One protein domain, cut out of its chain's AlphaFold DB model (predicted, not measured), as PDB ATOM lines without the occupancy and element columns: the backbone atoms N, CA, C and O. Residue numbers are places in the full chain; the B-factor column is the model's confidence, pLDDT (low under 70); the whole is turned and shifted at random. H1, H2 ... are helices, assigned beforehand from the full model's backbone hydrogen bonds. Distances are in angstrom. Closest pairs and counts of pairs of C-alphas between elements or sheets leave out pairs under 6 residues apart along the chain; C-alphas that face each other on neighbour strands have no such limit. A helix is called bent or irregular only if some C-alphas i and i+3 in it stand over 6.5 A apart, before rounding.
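What this domain is: This is residues 4 to 153 of the 155 residues of an uncharacterized protein of Seleniivibrio woodruffii (UniProt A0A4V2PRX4). One very long helix, H1, makes the length of this model: its residues 4 to 26 stick out as a free arm, and its later part forms one side of a compact head. In that head the arm H5b of the bent helix H5 packs between H1, H2 and H3, while H4 and the other arm, H5a, fill the end away from the free arm of H1. Residues 148 to 153, which include the small helix H6, stand free as a tail. There are 150 printed residues with six named helices, H1 to H6 in order, and no named strand; the class is all helix. The whole is loose, with a radius of gyration of the C-alphas of 20.5 A, and spans 77 by 35 by 25 A.

How they stand to each other: Start with H1, residues 4 to 53, and H2, residues 60 to 77, a helical hairpin. They touch through residues 41 to 51 of H1 alone, closest at the C-alphas of Ser 44 and Cys 65, 4.8 A apart, with a steep tilt of 45 degrees, opposite ways. Next come H3, residues 81 to 95, and H4, residues 101 to 108, which touch about perpendicular, at 86 degrees; their closest C-alphas, of Val 88 and Gln 101, are 6.6 A apart. H2 and H4 only just touch, with 3 pairs of C-alphas within 8 A, the closest those of Ala 70 and Phe 108, 5.1 A apart. H5, residues 115 to 139, is the hub, touching 4 other helices; by its hydrogen bonds it was assigned as one helix, but it is bent, with C-alphas 123 and 126 8.2 A apart. Its arms, H5a, residues 115 to 123, and H5b, residues 126 to 139, stand about perpendicular, at 83 degrees. H5a touches H4, closest at the C-alphas of Asp 103 and Phe 116, 6.1 A apart. H1, H2 and H5b form a bundle, three helices that each touch the other two. Look at Cys 38 and Ile 129, the closest C-alphas of H1 and H5b, 6.1 A apart; the tilt is shallow, 27 degrees, opposite ways. H3 touches H5b at a shallow tilt of 14 degrees, opposite ways, closest at the C-alphas of Tyr 83 and Met 131, 6.7 A apart. H6, residues 148 to 151, touches no helix. Every O i to N i+4 pair is within hydrogen-bond range in H2, H3, H4, H5a and H5b, and 44 of 46 in H1; H6 is too short for such a pair.

Where its parts are: Find C-alpha 4 at (-10.246, -4.481, -2.793); from there H1 runs 75.2 A to C-alpha 53 at (-9.563, 70.651, -6.236). H2 measures 24.8 A, H3 21.4 A and H5b 20.0 A. H6 ends at C-alpha 151, at (-19.330, 45.956, 14.765).

The domain as a whole: The C-alphas of Ser 4 and Glu 55, the two farthest apart, are 78.2 A apart. The printed part has no cut, and no link is long. Confidence is under 70 at residues 4 to 5, 51 to 58 and 142 to 153.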
ATOM      1  N   SER A   4      -9.199  -5.323  -2.186       65.75
ATOM      2  CA  SER A   4     -10.246  -4.481  -2.793       65.75
ATOM      3  C   SER A   4     -10.741  -3.331  -1.891       65.75
ATOM      4  O   SER A   4     -11.041  -2.246  -2.392       65.75
ATOM      5  N   PHE A   5     -10.756  -3.518  -0.565       65.62
ATOM      6  CA  PHE A   5     -11.184  -2.484   0.387       65.62
ATOM      7  C   PHE A   5     -10.118  -1.390   0.572       65.62
ATOM      8  O   PHE A   5     -10.439  -0.211   0.683       65.62
ATOM      9  N   ALA A   6      -8.833  -1.758   0.538       70.56
ATOM     10  CA  ALA A   6      -7.734  -0.799   0.649       70.56
ATOM     11  C   ALA A   6      -7.645   0.128  -0.579       70.56
ATOM     12  O   ALA A   6      -7.439   1.331  -0.428       70.56
ATOM     13  N   TYR A   7      -7.869  -0.403  -1.788       71.25
ATOM     14  CA  TYR A   7      -7.872   0.400  -3.019       71.25
ATOM     15  C   TYR A   7      -9.080   1.341  -3.122       71.25
ATOM     16  O   TYR A   7      -8.939   2.464  -3.603       71.25
ATOM     17  N   THR A   8     -10.253   0.924  -2.639       72.38
ATOM     18  CA  THR A   8     -11.442   1.794  -2.596       72.38
ATOM     19  C   THR A   8     -11.289   2.910  -1.565       72.38
ATOM     20  O   THR A   8     -11.598   4.058  -1.878       72.38
ATOM     21  N   LEU A   9     -10.723   2.627  -0.386       75.44
ATOM     22  CA  LEU A   9     -10.439   3.657   0.621       75.44
ATOM     23  C   LEU A   9      -9.390   4.672   0.131       75.44
ATOM     24  O   LEU A   9      -9.560   5.876   0.313       75.44
ATOM     25  N   ALA A  10      -8.333   4.194  -0.536       77.50
ATOM     26  CA  ALA A  10      -7.311   5.050  -1.137       77.50
ATOM     27  C   ALA A  10      -7.879   5.917  -2.274       77.50
ATOM     28  O   ALA A  10      -7.563   7.103  -2.360       77.50
ATOM     29  N   GLY A  11      -8.763   5.356  -3.107       78.38
ATOM     30  CA  GLY A  11      -9.459   6.091  -4.165       78.38
ATOM     31  C   GLY A  11     -10.362   7.203  -3.625       78.38
ATOM     32  O   GLY A  11     -10.298   8.327  -4.115       78.38
ATOM     33  N   VAL A  12     -11.145   6.924  -2.576       82.50
ATOM     34  CA  VAL A  12     -11.993   7.930  -1.906       82.50
ATOM     35  C   VAL A  12     -11.147   9.000  -1.208       82.50
ATOM     36  O   VAL A  12     -11.459  10.186  -1.281       82.50
ATOM     37  N   GLY A  13     -10.038   8.612  -0.572       83.75
ATOM     38  CA  GLY A  13      -9.106   9.565   0.033       83.75
ATOM     39  C   GLY A  13      -8.493  10.520  -0.996       83.75
ATOM     40  O   GLY A  13      -8.451  11.730  -0.772       83.75
ATOM     41  N   ALA A  14      -8.075   9.999  -2.153       86.06
ATOM     42  CA  ALA A  14      -7.511  10.805  -3.231       86.06
ATOM     43  C   ALA A  14      -8.540  11.770  -3.846       86.06
ATOM     44  O   ALA A  14      -8.213  12.930  -4.096       86.06
ATOM     45  N   THR A  15      -9.790  11.341  -4.054       83.69
ATOM     46  CA  THR A  15     -10.842  12.220  -4.592       83.69
ATOM     47  C   THR A  15     -11.250  13.309  -3.605       83.69
ATOM     48  O   THR A  15     -11.402  14.460  -4.014       83.69
ATOM     49  N   LEU A  16     -11.352  12.996  -2.309       85.12
ATOM     50  CA  LEU A  16     -11.597  13.995  -1.263       85.12
ATOM     51  C   LEU A  16     -10.459  15.014  -1.173       85.12
ATOM     52  O   LEU A  16     -10.716  16.210  -1.044       85.12
ATOM     53  N   PHE A  17      -9.209  14.563  -1.290       85.50
ATOM     54  CA  PHE A  17      -8.054  15.456  -1.311       85.50
ATOM     55  C   PHE A  17      -8.073  16.384  -2.531       85.50
ATOM     56  O   PHE A  17      -7.922  17.595  -2.381       85.50
ATOM     57  N   LEU A  18      -8.323  15.851  -3.731       87.50
ATOM     58  CA  LEU A  18      -8.437  16.662  -4.947       87.50
ATOM     59  C   LEU A  18      -9.594  17.664  -4.863       87.50
ATOM     60  O   LEU A  18      -9.427  18.815  -5.261       87.50
ATOM     61  N   PHE A  19     -10.736  17.261  -4.299       83.56
ATOM     62  CA  PHE A  19     -11.859  18.163  -4.053       83.56
ATOM     63  C   PHE A  19     -11.487  19.276  -3.066       83.56
ATOM     64  O   PHE A  19     -11.764  20.442  -3.335       83.56
ATOM     65  N   ALA A  20     -10.811  18.945  -1.963       80.56
ATOM     66  CA  ALA A  20     -10.358  19.929  -0.983       80.56
ATOM     67  C   ALA A  20      -9.363  20.926  -1.594       80.56
ATOM     68  O   ALA A  20      -9.510  22.133  -1.410       80.56
ATOM     69  N   VAL A  21      -8.386  20.449  -2.373       84.94
ATOM     70  CA  VAL A  21      -7.423  21.311  -3.076       84.94
ATOM     71  C   VAL A  21      -8.131  22.207  -4.091       84.94
ATOM     72  O   VAL A  21      -7.867  23.410  -4.124       84.94
ATOM     73  N   TRP A  22      -9.056  21.660  -4.884       84.69
ATOM     74  CA  TRP A  22      -9.848  22.429  -5.847       84.69
ATOM     75  C   TRP A  22     -10.699  23.502  -5.160       84.69
ATOM     76  O   TRP A  22     -10.700  24.657  -5.586       84.69
ATOM     77  N   PHE A  23     -11.358  23.149  -4.055       79.38
ATOM     78  CA  PHE A  23     -12.155  24.073  -3.257       79.38
ATOM     79  C   PHE A  23     -11.295  25.209  -2.689       79.38
ATOM     80  O   PHE A  23     -11.603  26.381  -2.908       79.38
ATOM     81  N   VAL A  24     -10.173  24.891  -2.032       79.19
ATOM     82  CA  VAL A  24      -9.251  25.893  -1.467       79.19
ATOM     83  C   VAL A  24      -8.678  26.797  -2.560       79.19
ATOM     84  O   VAL A  24      -8.643  28.018  -2.394       79.19
ATOM     85  N   ALA A  25      -8.276  26.234  -3.702       79.62
ATOM     86  CA  ALA A  25      -7.802  27.017  -4.840       79.62
ATOM     87  C   ALA A  25      -8.891  27.964  -5.371       79.62
ATOM     88  O   ALA A  25      -8.609  29.135  -5.633       79.62
ATOM     89  N   GLY A  26     -10.138  27.492  -5.466       78.06
ATOM     90  CA  GLY A  26     -11.294  28.303  -5.852       78.06
ATOM     91  C   GLY A  26     -11.540  29.474  -4.899       78.06
ATOM     92  O   GLY A  26     -11.671  30.614  -5.346       78.06
ATOM     93  N   VAL A  27     -11.512  29.220  -3.586       77.94
ATOM     94  CA  VAL A  27     -11.654  30.252  -2.543       77.94
ATOM     95  C   VAL A  27     -10.540  31.300  -2.647       77.94
ATOM     96  O   VAL A  27     -10.807  32.503  -2.602       77.94
ATOM     97  N   LEU A  28      -9.286  30.871  -2.831       78.44
ATOM     98  CA  LEU A  28      -8.139  31.776  -2.957       78.44
ATOM     99  C   LEU A  28      -8.218  32.656  -4.209       78.44
ATOM    100  O   LEU A  28      -7.921  33.852  -4.139       78.44
ATOM    101  N   LEU A  29      -8.614  32.083  -5.348       82.25
ATOM    102  CA  LEU A  29      -8.794  32.829  -6.594       82.25
ATOM    103  C   LEU A  29      -9.901  33.875  -6.460       82.25
ATOM    104  O   LEU A  29      -9.718  35.020  -6.878       82.25
ATOM    105  N   GLU A  30     -11.018  33.511  -5.837       79.44
ATOM    106  CA  GLU A  30     -12.123  34.441  -5.647       79.44
ATOM    107  C   GLU A  30     -11.753  35.559  -4.667       79.44
ATOM    108  O   GLU A  30     -11.990  36.731  -4.955       79.44
ATOM    109  N   ASN A  31     -11.059  35.243  -3.570       79.00
ATOM    110  CA  ASN A  31     -10.568  36.257  -2.636       79.00
ATOM    111  C   ASN A  31      -9.618  37.249  -3.333       79.00
ATOM    112  O   ASN A  31      -9.762  38.460  -3.177       79.00
ATOM    113  N   ARG A  32      -8.708  36.766  -4.194       83.00
ATOM    114  CA  ARG A  32      -7.848  37.642  -5.013       83.00
ATOM    115  C   ARG A  32      -8.659  38.569  -5.920       83.00
ATOM    116  O   ARG A  32      -8.350  39.758  -5.972       83.00
ATOM    117  N   ARG A  33      -9.706  38.063  -6.581       86.06
ATOM    118  CA  ARG A  33     -10.593  38.879  -7.432       86.06
ATOM    119  C   ARG A  33     -11.325  39.953  -6.633       86.06
ATOM    120  O   ARG A  33     -11.394  41.097  -7.072       86.06
ATOM    121  N   ILE A  34     -11.845  39.606  -5.457       84.06
ATOM    122  CA  ILE A  34     -12.516  40.561  -4.568       84.06
ATOM    123  C   ILE A  34     -11.534  41.646  -4.126       84.06
ATOM    124  O   ILE A  34     -11.856  42.832  -4.191       84.06
ATOM    125  N   LYS A  35     -10.318  41.253  -3.730       84.62
ATOM    126  CA  LYS A  35      -9.262  42.188  -3.328       84.62
ATOM    127  C   LYS A  35      -8.913  43.157  -4.454       84.62
ATOM    128  O   LYS A  35      -8.864  44.357  -4.215       84.62
ATOM    129  N   GLN A  36      -8.732  42.652  -5.674       87.75
ATOM    130  CA  GLN A  36      -8.480  43.481  -6.855       87.75
ATOM    131  C   GLN A  36      -9.619  44.472  -7.108       87.75
ATOM    132  O   GLN A  36      -9.356  45.652  -7.304       87.75
ATOM    133  N   LYS A  37     -10.881  44.033  -7.021       88.06
ATOM    134  CA  LYS A  37     -12.039  44.935  -7.137       88.06
ATOM    135  C   LYS A  37     -12.033  46.029  -6.070       88.06
ATOM    136  O   LYS A  37     -12.252  47.188  -6.391       88.06
ATOM    137  N   CYS A  38     -11.755  45.684  -4.814       88.75
ATOM    138  CA  CYS A  38     -11.713  46.661  -3.725       88.75
ATOM    139  C   CYS A  38     -10.575  47.678  -3.900       88.75
ATOM    140  O   CYS A  38     -10.772  48.854  -3.611       88.75
ATOM    141  N   LEU A  39      -9.417  47.243  -4.410       89.75
ATOM    142  CA  LEU A  39      -8.308  48.137  -4.748       89.75
ATOM    143  C   LEU A  39      -8.688  49.098  -5.880       89.75
ATOM    144  O   LEU A  39      -8.500  50.298  -5.734       89.75
ATOM    145  N   LEU A  40      -9.331  48.606  -6.943       89.94
ATOM    146  CA  LEU A  40      -9.823  49.458  -8.035       89.94
ATOM    147  C   LEU A  40     -10.834  50.510  -7.550       89.94
ATOM    148  O   LEU A  40     -10.818  51.650  -8.014       89.94
ATOM    149  N   LEU A  41     -11.707  50.152  -6.603       91.25
ATOM    150  CA  LEU A  41     -12.646  51.099  -5.992       91.25
ATOM    151  C   LEU A  41     -11.921  52.133  -5.119       91.25
ATOM    152  O   LEU A  41     -12.287  53.308  -5.141       91.25
ATOM    153  N   ALA A  42     -10.885  51.719  -4.382       91.06
ATOM    154  CA  ALA A  42     -10.044  52.624  -3.601       91.06
ATOM    155  C   ALA A  42      -9.322  53.637  -4.497       91.06
ATOM    156  O   ALA A  42      -9.355  54.835  -4.213       91.06
ATOM    157  N   ASP A  43      -8.754  53.173  -5.608       90.38
ATOM    158  CA  ASP A  43      -8.101  54.028  -6.597       90.38
ATOM    159  C   ASP A  43      -9.107  54.990  -7.241       90.38
ATOM    160  O   ASP A  43      -8.847  56.189  -7.325       90.38
ATOM    161  N   SER A  44     -10.302  54.502  -7.594       88.81
ATOM    162  CA  SER A  44     -11.384  55.334  -8.143       88.81
ATOM    163  C   SER A  44     -11.790  56.449  -7.170       88.81
ATOM    164  O   SER A  44     -11.927  57.605  -7.568       88.81
ATOM    165  N   ILE A  45     -11.928  56.135  -5.875       89.94
ATOM    166  CA  ILE A  45     -12.206  57.130  -4.826       89.94
ATOM    167  C   ILE A  45     -11.047  58.119  -4.675       89.94
ATOM    168  O   ILE A  45     -11.292  59.313  -4.509       89.94
ATOM    169  N   SER A  46      -9.799  57.654  -4.756       88.44
ATOM    170  CA  SER A  46      -8.611  58.512  -4.688       88.44
ATOM    171  C   SER A  46      -8.577  59.529  -5.835       88.44
ATOM    172  O   SER A  46      -8.399  60.723  -5.595       88.44
ATOM    173  N   VAL A  47      -8.848  59.081  -7.067       86.25
ATOM    174  CA  VAL A  47      -8.945  59.937  -8.263       86.25
ATOM    175  C   VAL A  47     -10.092  60.943  -8.141       86.25
ATOM    176  O   VAL A  47      -9.938  62.123  -8.458       86.25
ATOM    177  N   LEU A  48     -11.249  60.504  -7.642       85.75
ATOM    178  CA  LEU A  48     -12.401  61.382  -7.423       85.75
ATOM    179  C   LEU A  48     -12.138  62.430  -6.338       85.75
ATOM    180  O   LEU A  48     -12.611  63.559  -6.454       85.75
ATOM    181  N   ARG A  49     -11.368  62.081  -5.303       85.25
ATOM    182  CA  ARG A  49     -10.975  63.003  -4.234       85.25
ATOM    183  C   ARG A  49      -9.949  64.028  -4.716       85.25
ATOM    184  O   ARG A  49     -10.073  65.203  -4.386       85.25
ATOM    185  N   SER A  50      -8.952  63.607  -5.494       79.44
ATOM    186  CA  SER A  50      -7.877  64.490  -5.966       79.44
ATOM    187  C   SER A  50      -8.341  65.459  -7.052       79.44
ATOM    188  O   SER A  50      -7.988  66.636  -7.022       79.44
ATOM    189  N   GLY A  51      -9.192  65.008  -7.973       66.69
ATOM    190  CA  GLY A  51      -9.674  65.854  -9.063       66.69
ATOM    191  C   GLY A  51     -10.800  66.827  -8.678       66.69
ATOM    192  O   GLY A  51     -11.324  67.506  -9.553       66.69
ATOM    193  N   ARG A  52     -11.188  66.909  -7.397       58.44
ATOM    194  CA  ARG A  52     -12.157  67.895  -6.876       58.44
ATOM    195  C   ARG A  52     -11.547  69.237  -6.478       58.44
ATOM    196  O   ARG A  52     -12.291  70.155  -6.156       58.44
ATOM    197  N   ALA A  53     -10.220  69.369  -6.501       49.34
ATOM    198  CA  ALA A  53      -9.563  70.651  -6.236       49.34
ATOM    199  C   ALA A  53      -9.869  71.720  -7.310       49.34
ATOM    200  O   ALA A  53      -9.592  72.894  -7.088       49.34
ATOM    201  N   ALA A  54     -10.460  71.333  -8.446       47.25
ATOM    202  CA  ALA A  54     -10.970  72.238  -9.465       47.25
ATOM    203  C   ALA A  54     -12.504  72.135  -9.507       47.25
ATOM    204  O   ALA A  54     -13.043  71.081  -9.833       47.25
ATOM    205  N   GLU A  55     -13.206  73.211  -9.156       49.69
ATOM    206  CA  GLU A  55     -14.675  73.350  -9.159       49.69
ATOM    207  C   GLU A  55     -15.277  73.365 -10.588       49.69
ATOM    208  O   GLU A  55     -16.048  74.252 -10.944       49.69
ATOM    209  N   GLY A  56     -14.898  72.406 -11.437       57.44
ATOM    210  CA  GLY A  56     -15.341  72.278 -12.828       57.44
ATOM    211  C   GLY A  56     -16.125  70.994 -13.111       57.44
ATOM    212  O   GLY A  56     -16.275  70.128 -12.247       57.44
ATOM    213  N   GLU A  57     -16.625  70.873 -14.347       60.62
ATOM    214  CA  GLU A  57     -17.179  69.619 -14.870       60.62
ATOM    215  C   GLU A  57     -16.177  68.470 -14.682       60.62
ATOM    216  O   GLU A  57     -14.972  68.630 -14.887       60.62
ATOM    217  N   LEU A  58     -16.677  67.299 -14.283       66.81
ATOM    218  CA  LEU A  58     -15.843  66.110 -14.119       66.81
ATOM    219  C   LEU A  58     -15.147  65.782 -15.433       66.81
ATOM    220  O   LEU A  58     -15.785  65.690 -16.483       66.81
ATOM    221  N   THR A  59     -13.861  65.480 -15.344       79.06
ATOM    222  CA  THR A  59     -13.138  64.864 -16.456       79.06
ATOM    223  C   THR A  59     -13.768  63.511 -16.812       79.06
ATOM    224  O   THR A  59     -14.359  62.836 -15.962       79.06
ATOM    225  N   GLU A  60     -13.603  63.064 -18.058       80.25
ATOM    226  CA  GLU A  60     -14.068  61.736 -18.489       80.25
ATOM    227  C   GLU A  60     -13.533  60.616 -17.585       80.25
ATOM    228  O   GLU A  60     -14.262  59.686 -17.243       80.25
ATOM    229  N   ALA A  61     -12.291  60.753 -17.107       80.44
ATOM    230  CA  ALA A  61     -11.674  59.819 -16.171       80.44
ATOM    231  C   ALA A  61     -12.404  59.766 -14.816       80.44
ATOM    232  O   ALA A  61     -12.631  58.686 -14.270       80.44
ATOM    233  N   GLN A  62     -12.819  60.915 -14.278       82.31
ATOM    234  CA  GLN A  62     -13.604  60.968 -13.043       82.31
ATOM    235  C   GLN A  62     -15.011  60.412 -13.243       82.31
ATOM    236  O   GLN A  62     -15.518  59.708 -12.371       82.31
ATOM    237  N   ARG A  63     -15.635  60.675 -14.397       83.94
ATOM    238  CA  ARG A  63     -16.930  60.075 -14.733       83.94
ATOM    239  C   ARG A  63     -16.816  58.550 -14.797       83.94
ATOM    240  O   ARG A  63     -17.624  57.876 -14.175       83.94
ATOM    241  N   ALA A  64     -15.776  58.005 -15.430       86.56
ATOM    242  CA  ALA A  64     -15.524  56.562 -15.441       86.56
ATOM    243  C   ALA A  64     -15.309  55.985 -14.026       86.56
ATOM    244  O   ALA A  64     -15.878  54.952 -13.681       86.56
ATOM    245  N   CYS A  65     -14.558  56.682 -13.165       88.50
ATOM    246  CA  CYS A  65     -14.385  56.281 -11.764       88.50
ATOM    247  C   CYS A  65     -15.712  56.280 -10.993       88.50
ATOM    248  O   CYS A  65     -15.950  55.405 -10.162       88.50
ATOM    249  N   PHE A  66     -16.585  57.251 -11.261       88.25
ATOM    250  CA  PHE A  66     -17.917  57.297 -10.670       88.25
ATOM    251  C   PHE A  66     -18.795  56.131 -11.136       88.25
ATOM    252  O   PHE A  66     -19.434  55.490 -10.304       88.25
ATOM    253  N   GLU A  67     -18.778  55.815 -12.431       89.00
ATOM    254  CA  GLU A  67     -19.493  54.662 -12.990       89.00
ATOM    255  C   GLU A  67     -19.062  53.358 -12.307       89.00
ATOM    256  O   GLU A  67     -19.912  52.580 -11.885       89.00
ATOM    257  N   HIS A  68     -17.759  53.164 -12.060       89.19
ATOM    258  CA  HIS A  68     -17.277  51.999 -11.309       89.19
ATOM    259  C   HIS A  68     -17.872  51.903  -9.894       89.19
ATOM    260  O   HIS A  68     -18.204  50.809  -9.429       89.19
ATOM    261  N   LEU A  69     -18.017  53.034  -9.192       90.94
ATOM    262  CA  LEU A  69     -18.644  53.064  -7.867       90.94
ATOM    263  C   LEU A  69     -20.147  52.776  -7.954       90.94
ATOM    264  O   LEU A  69     -20.666  52.009  -7.141       90.94
ATOM    265  N   ALA A  70     -20.836  53.360  -8.935       90.62
ATOM    266  CA  ALA A  70     -22.264  53.155  -9.150       90.62
ATOM    267  C   ALA A  70     -22.584  51.699  -9.511       90.62
ATOM    268  O   ALA A  70     -23.499  51.107  -8.937       90.62
ATOM    269  N   ASP A  71     -21.785  51.075 -10.374       92.12
ATOM    270  CA  ASP A  71     -21.931  49.665 -10.736       92.12
ATOM    271  C   ASP A  71     -21.716  48.747  -9.530       92.12
ATOM    272  O   ASP A  71     -22.479  47.797  -9.309       92.12
ATOM    273  N   ALA A  72     -20.721  49.050  -8.694       91.25
ATOM    274  CA  ALA A  72     -20.477  48.290  -7.477       91.25
ATOM    275  C   ALA A  72     -21.620  48.450  -6.460       91.25
ATOM    276  O   ALA A  72     -22.067  47.461  -5.872       91.25
ATOM    277  N   PHE A  73     -22.153  49.664  -6.300       92.44
ATOM    278  CA  PHE A  73     -23.347  49.903  -5.491       92.44
ATOM    279  C   PHE A  73     -24.540  49.089  -6.007       92.44
ATOM    280  O   PHE A  73     -25.162  48.354  -5.236       92.44
ATOM    281  N   ASN A  74     -24.828  49.172  -7.307       90.94
ATOM    282  CA  ASN A  74     -25.962  48.501  -7.939       90.94
ATOM    283  C   ASN A  74     -25.872  46.974  -7.839       90.94
ATOM    284  O   ASN A  74     -26.893  46.306  -7.685       90.94
ATOM    285  N   THR A  75     -24.657  46.426  -7.875       90.81
ATOM    286  CA  THR A  75     -24.420  44.980  -7.804       90.81
ATOM    287  C   THR A  75     -24.487  44.442  -6.374       90.81
ATOM    288  O   THR A  75     -25.030  43.360  -6.143       90.81
ATOM    289  N   TYR A  76     -23.919  45.166  -5.404       90.06
ATOM    290  CA  TYR A  76     -23.653  44.618  -4.068       90.06
ATOM    291  C   TYR A  76     -24.514  45.233  -2.962       90.06
ATOM    292  O   TYR A  76     -24.969  44.520  -2.071       90.06
ATOM    293  N   ILE A  77     -24.774  46.540  -3.016       90.88
ATOM    294  CA  ILE A  77     -25.491  47.255  -1.953       90.88
ATOM    295  C   ILE A  77     -26.985  47.346  -2.267       90.88
ATOM    296  O   ILE A  77     -27.811  47.000  -1.423       90.88
ATOM    297  N   ARG A  78     -27.352  47.749  -3.489       89.88
ATOM    298  CA  ARG A  78     -28.746  47.931  -3.930       89.88
ATOM    299  C   ARG A  78     -29.681  46.750  -3.615       89.88
ATOM    300  O   ARG A  78     -30.757  47.011  -3.055       89.88
ATOM    301  N   PRO A  79     -29.326  45.480  -3.919       90.25
ATOM    302  CA  PRO A  79     -30.219  44.351  -3.659       90.25
ATOM    303  C   PRO A  79     -30.404  44.061  -2.163       90.25
ATOM    304  O   PRO A  79     -31.336  43.355  -1.792       90.25
ATOM    305  N   ASN A  80     -29.558  44.613  -1.288       86.38
ATOM    306  CA  ASN A  80     -29.531  44.258   0.123       86.38
ATOM    307  C   ASN A  80     -29.958  45.437   1.019       86.38
ATOM    308  O   ASN A  80     -29.240  46.421   1.210       86.38
ATOM    309  N   ALA A  81     -31.152  45.328   1.612       87.19
ATOM    310  CA  ALA A  81     -31.724  46.356   2.487       87.19
ATOM    311  C   ALA A  81     -30.849  46.684   3.714       87.19
ATOM    312  O   ALA A  81     -30.809  47.844   4.141       87.19
ATOM    313  N   LYS A  82     -30.105  45.692   4.229       89.31
ATOM    314  CA  LYS A  82     -29.155  45.853   5.343       89.31
ATOM    315  C   LYS A  82     -28.067  46.860   4.977       89.31
ATOM    316  O   LYS A  82     -27.871  47.827   5.707       89.31
ATOM    317  N   TYR A  83     -27.405  46.680   3.831       89.88
ATOM    318  CA  TYR A  83     -26.297  47.552   3.420       89.88
ATOM    319  C   TYR A  83     -26.755  48.948   3.014       89.88
ATOM    320  O   TYR A  83     -26.078  49.912   3.351       89.88
ATOM    321  N   LYS A  84     -27.929  49.086   2.385       91.19
ATOM    322  CA  LYS A  84     -28.524  50.403   2.092       91.19
ATOM    323  C   LYS A  84     -28.701  51.241   3.358       91.19
ATOM    324  O   LYS A  84     -28.238  52.376   3.440       91.19
ATOM    325  N   THR A  85     -29.340  50.655   4.367       90.75
ATOM    326  CA  THR A  85     -29.610  51.341   5.637       90.75
ATOM    327  C   THR A  85     -28.321  51.597   6.414       90.75
ATOM    328  O   THR A  85     -28.134  52.685   6.958       90.75
ATOM    329  N   ALA A  86     -27.410  50.618   6.436       90.31
ATOM    330  CA  ALA A  86     -26.125  50.747   7.109       90.31
ATOM    331  C   ALA A  86     -25.261  51.854   6.492       90.31
ATOM    332  O   ALA A  86     -24.660  52.620   7.242       90.31
ATOM    333  N   LEU A  87     -25.230  51.973   5.159       90.81
ATOM    334  CA  LEU A  87     -24.453  52.993   4.455       90.81
ATOM    335  C   LEU A  87     -24.911  54.399   4.840       90.81
ATOM    336  O   LEU A  87     -24.098  55.196   5.296       90.81
ATOM    337  N   VAL A  88     -26.213  54.677   4.733       92.00
ATOM    338  CA  VAL A  88     -26.779  55.990   5.083       92.00
ATOM    339  C   VAL A  88     -26.547  56.312   6.559       92.00
ATOM    340  O   VAL A  88     -26.062  57.392   6.889       92.00
ATOM    341  N   LYS A  89     -26.826  55.360   7.460       91.75
ATOM    342  CA  LYS A  89     -26.648  55.561   8.905       91.75
ATOM    343  C   LYS A  89     -25.191  55.855   9.267       91.75
ATOM    344  O   LYS A  89     -24.921  56.787  10.020       91.75
ATOM    345  N   ALA A  90     -24.257  55.065   8.743       89.75
ATOM    346  CA  ALA A  90     -22.838  55.231   9.027       89.75
ATOM    347  C   ALA A  90     -22.295  56.540   8.440       89.75
ATOM    348  O   ALA A  90     -21.552  57.248   9.115       89.75
ATOM    349  N   LEU A  91     -22.705  56.901   7.224       90.88
ATOM    350  CA  LEU A  91     -22.278  58.138   6.579       90.88
ATOM    351  C   LEU A  91     -22.793  59.373   7.334       90.88
ATOM    352  O   LEU A  91     -22.007  60.278   7.609       90.88
ATOM    353  N   ASN A  92     -24.053  59.365   7.779       91.44
ATOM    354  CA  ASN A  92     -24.612  60.411   8.643       91.44
ATOM    355  C   ASN A  92     -23.856  60.531   9.970       91.44
ATOM    356  O   ASN A  92     -23.518  61.636  10.391       91.44
ATOM    357  N   SER A  93     -23.527  59.394  10.590       90.75
ATOM    358  CA  SER A  93     -22.758  59.358  11.838       90.75
ATOM    359  C   SER A  93     -21.342  59.915  11.683       90.75
ATOM    360  O   SER A  93     -20.860  60.583  12.591       90.75
ATOM    361  N   ILE A  94     -20.663  59.634  10.565       88.62
ATOM    362  CA  ILE A  94     -19.290  60.102  10.311       88.62
ATOM    363  C   ILE A  94     -19.280  61.589   9.948       88.62
ATOM    364  O   ILE A  94     -18.381  62.324  10.348       88.62
ATOM    365  N   CYS A  95     -20.259  62.035   9.161       86.94
ATOM    366  CA  CYS A  95     -20.232  63.363   8.554       86.94
ATOM    367  C   CYS A  95     -20.961  64.427   9.382       86.94
ATOM    368  O   CYS A  95     -20.785  65.609   9.097       86.94
ATOM    369  N   GLY A  96     -21.763  64.028  10.378       86.31
ATOM    370  CA  GLY A  96     -22.647  64.939  11.110       86.31
ATOM    371  C   GLY A  96     -23.781  65.489  10.237       86.31
ATOM    372  O   GLY A  96     -24.290  66.576  10.493       86.31
ATOM    373  N   CYS A  97     -24.146  64.762   9.178       86.00
ATOM    374  CA  CYS A  97     -25.139  65.164   8.183       86.00
ATOM    375  C   CYS A  97     -26.406  64.303   8.293       86.00
ATOM    376  O   CYS A  97     -26.401  63.251   8.929       86.00
ATOM    377  N   SER A  98     -27.494  64.746   7.663       90.38
ATOM    378  CA  SER A  98     -28.777  64.028   7.627       90.38
ATOM    379  C   SER A  98     -29.150  63.645   6.196       90.38
ATOM    380  O   SER A  98     -30.139  64.130   5.656       90.38
ATOM    381  N   HIS A  99     -28.343  62.786   5.572       92.88
ATOM    382  CA  HIS A  99     -28.679  62.202   4.276       92.88
ATOM    383  C   HIS A  99     -29.799  61.177   4.424       92.88
ATOM    384  O   HIS A  99     -29.864  60.419   5.397       92.88
ATOM    385  N   SER A 100     -30.669  61.137   3.428       93.50
ATOM    386  CA  SER A 100     -31.751  60.173   3.300       93.50
ATOM    387  C   SER A 100     -31.367  59.030   2.354       93.50
ATOM    388  O   SER A 100     -30.386  59.092   1.611       93.50
ATOM    389  N   GLN A 101     -32.178  57.969   2.331       91.06
ATOM    390  CA  GLN A 101     -32.042  56.947   1.289       91.06
ATOM    391  C   GLN A 101     -32.319  57.516  -0.109       91.06
ATOM    392  O   GLN A 101     -31.740  57.022  -1.071       91.06
ATOM    393  N   LEU A 102     -33.154  58.555  -0.225       92.19
ATOM    394  CA  LEU A 102     -33.419  59.219  -1.502       92.19
ATOM    395  C   LEU A 102     -32.157  59.888  -2.050       92.19
ATOM    396  O   LEU A 102     -31.898  59.756  -3.236       92.19
ATOM    397  N   ASP A 103     -31.331  60.506  -1.201       91.44
ATOM    398  CA  ASP A 103     -30.058  61.103  -1.632       91.44
ATOM    399  C   ASP A 103     -29.090  60.036  -2.158       91.44
ATOM    400  O   ASP A 103     -28.422  60.222  -3.173       91.44
ATOM    401  N   MET A 104     -29.048  58.874  -1.506       93.00
ATOM    402  CA  MET A 104     -28.265  57.732  -1.978       93.00
ATOM    403  C   MET A 104     -28.788  57.198  -3.324       93.00
ATOM    404  O   MET A 104     -27.990  56.904  -4.215       93.00
ATOM    405  N   PHE A 105     -30.109  57.077  -3.495       90.31
ATOM    406  CA  PHE A 105     -30.707  56.626  -4.755       90.31
ATOM    407  C   PHE A 105     -30.505  57.636  -5.881       90.31
ATOM    408  O   PHE A 105     -30.104  57.255  -6.976       90.31
ATOM    409  N   ASP A 106     -30.709  58.923  -5.614       89.38
ATOM    410  CA  ASP A 106     -30.451  59.980  -6.588       89.38
ATOM    411  C   ASP A 106     -28.970  60.004  -6.992       89.38
ATOM    412  O   ASP A 106     -28.635  60.198  -8.162       89.38
ATOM    413  N   CYS A 107     -28.079  59.689  -6.046       90.06
ATOM    414  CA  CYS A 107     -26.666  59.548  -6.335       90.06
ATOM    415  C   CYS A 107     -26.380  58.422  -7.330       90.06
ATOM    416  O   CYS A 107     -25.853  58.676  -8.411       90.06
ATOM    417  N   PHE A 108     -26.725  57.183  -6.988       88.94
ATOM    418  CA  PHE A 108     -26.268  56.022  -7.754       88.94
ATOM    419  C   PHE A 108     -27.207  55.585  -8.881       88.94
ATOM    420  O   PHE A 108     -26.731  55.069  -9.891       88.94
ATOM    421  N   GLU A 109     -28.522  55.774  -8.740       84.19
ATOM    422  CA  GLU A 109     -29.499  55.385  -9.766       84.19
ATOM    423  C   GLU A 109     -29.685  56.491 -10.805       84.19
ATOM    424  O   GLU A 109     -29.622  56.222 -12.004       84.19
ATOM    425  N   ASN A 110     -29.820  57.744 -10.359       84.69
ATOM    426  CA  ASN A 110     -29.954  58.891 -11.266       84.69
ATOM    427  C   ASN A 110     -28.603  59.489 -11.681       84.69
ATOM    428  O   ASN A 110     -28.569  60.474 -12.420       84.69
ATOM    429  N   ARG A 111     -27.490  58.895 -11.225       82.19
ATOM    430  CA  ARG A 111     -26.111  59.295 -11.549       82.19
ATOM    431  C   ARG A 111     -25.814  60.758 -11.203       82.19
ATOM    432  O   ARG A 111     -25.016  61.414 -11.876       82.19
ATOM    433  N   ARG A 112     -26.464  61.294 -10.165       82.81
ATOM    434  CA  ARG A 112     -26.297  62.690  -9.756       82.81
ATOM    435  C   ARG A 112     -25.243  62.820  -8.672       82.81
ATOM    436  O   ARG A 112     -25.275  62.163  -7.641       82.81
ATOM    437  N   MET A 113     -24.306  63.737  -8.860       83.38
ATOM    438  CA  MET A 113     -23.370  64.069  -7.792       83.38
ATOM    439  C   MET A 113     -24.024  65.058  -6.836       83.38
ATOM    440  O   MET A 113     -24.143  66.241  -7.138       83.38
ATOM    441  N   ASN A 114     -24.472  64.556  -5.690       86.44
ATOM    442  CA  ASN A 114     -25.105  65.342  -4.637       86.44
ATOM    443  C   ASN A 114     -24.235  65.378  -3.364       86.44
ATOM    444  O   ASN A 114     -23.102  64.886  -3.339       86.44
ATOM    445  N   GLY A 115     -24.759  65.975  -2.289       85.62
ATOM    446  CA  GLY A 115     -24.058  66.062  -1.004       85.62
ATOM    447  C   GLY A 115     -23.674  64.691  -0.434       85.62
ATOM    448  O   GLY A 115     -22.580  64.544   0.107       85.62
ATOM    449  N   PHE A 116     -24.517  63.674  -0.637       90.38
ATOM    450  CA  PHE A 116     -24.234  62.302  -0.218       90.38
ATOM    451  C   PHE A 116     -22.989  61.753  -0.923       90.38
ATOM    452  O   PHE A 116     -22.078  61.245  -0.269       90.38
ATOM    453  N   PHE A 117     -22.896  61.920  -2.248       89.25
ATOM    454  CA  PHE A 117     -21.701  61.534  -3.003       89.25
ATOM    455  C   PHE A 117     -20.449  62.256  -2.499       89.25
ATOM    456  O   PHE A 117     -19.358  61.678  -2.435       89.25
ATOM    457  N   LYS A 118     -20.597  63.540  -2.154       88.06
ATOM    458  CA  LYS A 118     -19.492  64.355  -1.658       88.06
ATOM    459  C   LYS A 118     -18.916  63.788  -0.370       88.06
ATOM    460  O   LYS A 118     -17.739  63.429  -0.339       88.06
ATOM    461  N   ASP A 119     -19.773  63.619   0.625       89.44
ATOM    462  CA  ASP A 119     -19.414  63.075   1.929       89.44
ATOM    463  C   ASP A 119     -18.936  61.617   1.861       89.44
ATOM    464  O   ASP A 119     -18.035  61.216   2.606       89.44
ATOM    465  N   MET A 120     -19.475  60.826   0.929       90.88
ATOM    466  CA  MET A 120     -19.005  59.466   0.696       90.88
ATOM    467  C   MET A 120     -17.540  59.456   0.259       90.88
ATOM    468  O   MET A 120     -16.705  58.846   0.922       90.88
ATOM    469  N   VAL A 121     -17.208  60.144  -0.832       88.75
ATOM    470  CA  VAL A 121     -15.845  60.146  -1.389       88.75
ATOM    471  C   VAL A 121     -14.843  60.779  -0.419       88.75
ATOM    472  O   VAL A 121     -13.735  60.263  -0.239       88.75
ATOM    473  N   ASP A 122     -15.231  61.864   0.250       86.69
ATOM    474  CA  ASP A 122     -14.301  62.658   1.052       86.69
ATOM    475  C   ASP A 122     -14.045  62.028   2.427       86.69
ATOM    476  O   ASP A 122     -12.898  61.964   2.870       86.69
ATOM    477  N   LYS A 123     -15.089  61.506   3.084       84.88
ATOM    478  CA  LYS A 123     -15.020  61.115   4.503       84.88
ATOM    479  C   LYS A 123     -15.221  59.624   4.752       84.88
ATOM    480  O   LYS A 123     -14.682  59.100   5.722       84.88
ATOM    481  N   SER A 124     -15.969  58.922   3.901       83.94
ATOM    482  CA  SER A 124     -16.419  57.548   4.189       83.94
ATOM    483  C   SER A 124     -16.202  56.545   3.047       83.94
ATOM    484  O   SER A 124     -16.792  55.467   3.034       83.94
ATOM    485  N   GLY A 125     -15.276  56.829   2.126       85.94
ATOM    486  CA  GLY A 125     -14.992  55.949   0.986       85.94
ATOM    487  C   GLY A 125     -14.511  54.556   1.409       85.94
ATOM    488  O   GLY A 125     -14.898  53.553   0.816       85.94
ATOM    489  N   TYR A 126     -13.746  54.471   2.502       86.44
ATOM    490  CA  TYR A 126     -13.313  53.193   3.080       86.44
ATOM    491  C   TYR A 126     -14.497  52.345   3.569       86.44
ATOM    492  O   TYR A 126     -14.497  51.125   3.415       86.44
ATOM    493  N   LEU A 127     -15.521  52.984   4.146       88.94
ATOM    494  CA  LEU A 127     -16.717  52.317   4.646       88.94
ATOM    495  C   LEU A 127     -17.516  51.736   3.475       88.94
ATOM    496  O   LEU A 127     -17.923  50.579   3.531       88.94
ATOM    497  N   PHE A 128     -17.675  52.512   2.403       90.38
ATOM    498  CA  PHE A 128     -18.329  52.060   1.177       90.38
ATOM    499  C   PHE A 128     -17.646  50.816   0.581       90.38
ATOM    500  O   PHE A 128     -18.309  49.813   0.315       90.38
ATOM    501  N   ILE A 129     -16.312  50.833   0.456       91.12
ATOM    502  CA  ILE A 129     -15.539  49.683  -0.045       91.12
ATOM    503  C   ILE A 129     -15.695  48.469   0.876       91.12
ATOM    504  O   ILE A 129     -15.924  47.359   0.398       91.12
ATOM    505  N   ASN A 130     -15.622  48.667   2.196       88.94
ATOM    506  CA  ASN A 130     -15.808  47.583   3.159       88.94
ATOM    507  C   ASN A 130     -17.210  46.967   3.058       88.94
ATOM    508  O   ASN A 130     -17.345  45.751   3.129       88.94
ATOM    509  N   MET A 131     -18.256  47.769   2.845       90.44
ATOM    510  CA  MET A 131     -19.608  47.241   2.639       90.44
ATOM    511  C   MET A 131     -19.714  46.415   1.355       90.44
ATOM    512  O   MET A 131     -20.325  45.349   1.380       90.44
ATOM    513  N   ILE A 132     -19.076  46.846   0.263       90.69
ATOM    514  CA  ILE A 132     -19.004  46.062  -0.981       90.69
ATOM    515  C   ILE A 132     -18.266  44.741  -0.757       90.69
ATOM    516  O   ILE A 132     -18.740  43.695  -1.197       90.69
ATOM    517  N   TYR A 133     -17.135  44.775  -0.049       88.69
ATOM    518  CA  TYR A 133     -16.370  43.582   0.302       88.69
ATOM    519  C   TYR A 133     -17.238  42.567   1.058       88.69
ATOM    520  O   TYR A 133     -17.326  41.403   0.668       88.69
ATOM    521  N   MET A 134     -17.936  43.032   2.095       85.88
ATOM    522  CA  MET A 134     -18.807  42.195   2.920       85.88
ATOM    523  C   MET A 134     -19.997  41.639   2.132       85.88
ATOM    524  O   MET A 134     -20.259  40.439   2.183       85.88
ATOM    525  N   ALA A 135     -20.673  42.481   1.349       88.88
ATOM    526  CA  ALA A 135     -21.791  42.064   0.510       88.88
ATOM    527  C   ALA A 135     -21.372  41.021  -0.537       88.88
ATOM    528  O   ALA A 135     -22.111  40.073  -0.802       88.88
ATOM    529  N   HIS A 136     -20.172  41.158  -1.105       87.25
ATOM    530  CA  HIS A 136     -19.633  40.182  -2.045       87.25
ATOM    531  C   HIS A 136     -19.354  38.831  -1.374       87.25
ATOM    532  O   HIS A 136     -19.668  37.786  -1.943       87.25
ATOM    533  N   LEU A 137     -18.773  38.837  -0.170       82.94
ATOM    534  CA  LEU A 137     -18.532  37.610   0.589       82.94
ATOM    535  C   LEU A 137     -19.844  36.897   0.938       82.94
ATOM    536  O   LEU A 137     -19.958  35.692   0.712       82.94
ATOM    537  N   GLU A 138     -20.853  37.643   1.393       83.62
ATOM    538  CA  GLU A 138     -22.180  37.091   1.684       83.62
ATOM    539  C   GLU A 138     -22.828  36.475   0.425       83.62
ATOM    540  O   GLU A 138     -23.339  35.358   0.492       83.62
ATOM    541  N   GLN A 139     -22.738  37.122  -0.750       82.25
ATOM    542  CA  GLN A 139     -23.248  36.566  -2.021       82.25
ATOM    543  C   GLN A 139     -22.598  35.232  -2.415       82.25
ATOM    544  O   GLN A 139     -23.194  34.442  -3.146       82.25
ATOM    545  N   LYS A 140     -21.372  34.977  -1.958       76.94
ATOM    546  CA  LYS A 140     -20.628  33.743  -2.242       76.94
ATOM    547  C   LYS A 140     -20.849  32.658  -1.184       76.94
ATOM    548  O   LYS A 140     -20.208  31.614  -1.256       76.94
ATOM    549  N   GLY A 141     -21.754  32.886  -0.231       72.44
ATOM    550  CA  GLY A 141     -22.072  31.934   0.831       72.44
ATOM    551  C   GLY A 141     -21.042  31.900   1.960       72.44
ATOM    552  O   GLY A 141     -21.106  31.012   2.809       72.44
ATOM    553  N   TYR A 142     -20.108  32.857   2.009       68.62
ATOM    554  CA  TYR A 142     -19.240  33.008   3.173       68.62
ATOM    555  C   TYR A 142     -20.058  33.644   4.302       68.62
ATOM    556  O   TYR A 142     -20.377  34.834   4.270       68.62
ATOM    557  N   HIS A 143     -20.423  32.843   5.305       59.94
ATOM    558  CA  HIS A 143     -21.065  33.354   6.512       59.94
ATOM    559  C   HIS A 143     -20.053  34.133   7.353       59.94
ATOM    560  O   HIS A 143     -19.153  33.561   7.964       59.94
ATOM    561  N   MET A 144     -20.229  35.449   7.423       57.75
ATOM    562  CA  MET A 144     -19.409  36.325   8.260       57.75
ATOM    563  C   MET A 144     -19.969  36.378   9.689       57.75
ATOM    564  O   MET A 144     -20.434  37.421  10.145       57.75
ATOM    565  N   ALA A 145     -19.943  35.245  10.397       48.78
ATOM    566  CA  ALA A 145     -20.370  35.160  11.800       48.78
ATOM    567  C   ALA A 145     -19.480  35.998  12.749       48.78
ATOM    568  O   ALA A 145     -19.918  36.415  13.816       48.78
ATOM    569  N   GLU A 146     -18.245  36.318  12.352       45.34
ATOM    570  CA  GLU A 146     -17.291  37.060  13.193       45.34
ATOM    571  C   GLU A 146     -17.499  38.591  13.210       45.34
ATOM    572  O   GLU A 146     -16.891  39.285  14.035       45.34
ATOM    573  N   LEU A 147     -18.366  39.148  12.347       47.38
ATOM    574  CA  LEU A 147     -18.515  40.607  12.222       47.38
ATOM    575  C   LEU A 147     -19.659  41.239  13.025       47.38
ATOM    576  O   LEU A 147     -19.552  42.419  13.363       47.38
ATOM    577  N   GLU A 148     -20.699  40.493  13.415       44.78
ATOM    578  CA  GLU A 148     -21.672  41.003  14.404       44.78
ATOM    579  C   GLU A 148     -20.966  41.352  15.718       44.78
ATOM    580  O   GLU A 148     -21.200  42.407  16.306       44.78
ATOM    581  N   HIS A 149     -20.000  40.523  16.116       41.84
ATOM    582  CA  HIS A 149     -19.263  40.690  17.361       41.84
ATOM    583  C   HIS A 149     -18.242  41.847  17.331       41.84
ATOM    584  O   HIS A 149     -17.898  42.397  18.378       41.84
ATOM    585  N   SER A 150     -17.748  42.249  16.153       41.28
ATOM    586  CA  SER A 150     -16.768  43.341  16.016       41.28
ATOM    587  C   SER A 150     -17.390  44.696  15.647       41.28
ATOM    588  O   SER A 150     -16.866  45.722  16.083       41.28
ATOM    589  N   LEU A 151     -18.537  44.729  14.953       43.25
ATOM    590  CA  LEU A 151     -19.330  45.956  14.765       43.25
ATOM    591  C   LEU A 151     -20.101  46.356  16.033       43.25
ATOM    592  O   LEU A 151     -20.207  47.544  16.318       43.25
ATOM    593  N   SER A 152     -20.562  45.389  16.835       45.91
ATOM    594  CA  SER A 152     -21.206  45.638  18.136       45.91
ATOM    595  C   SER A 152     -20.276  46.269  19.180       45.91
ATOM    596  O   SER A 152     -20.771  46.836  20.145       45.91
ATOM    597  N   LYS A 153     -18.951  46.143  19.034       43.53
ATOM    598  CA  LYS A 153     -17.977  46.667  20.008       43.53
ATOM    599  C   LYS A 153     -17.437  48.062  19.673       43.53
ATOM    600  O   LYS A 153     -16.647  48.592  20.448       43.53
TER     601      LYS A 153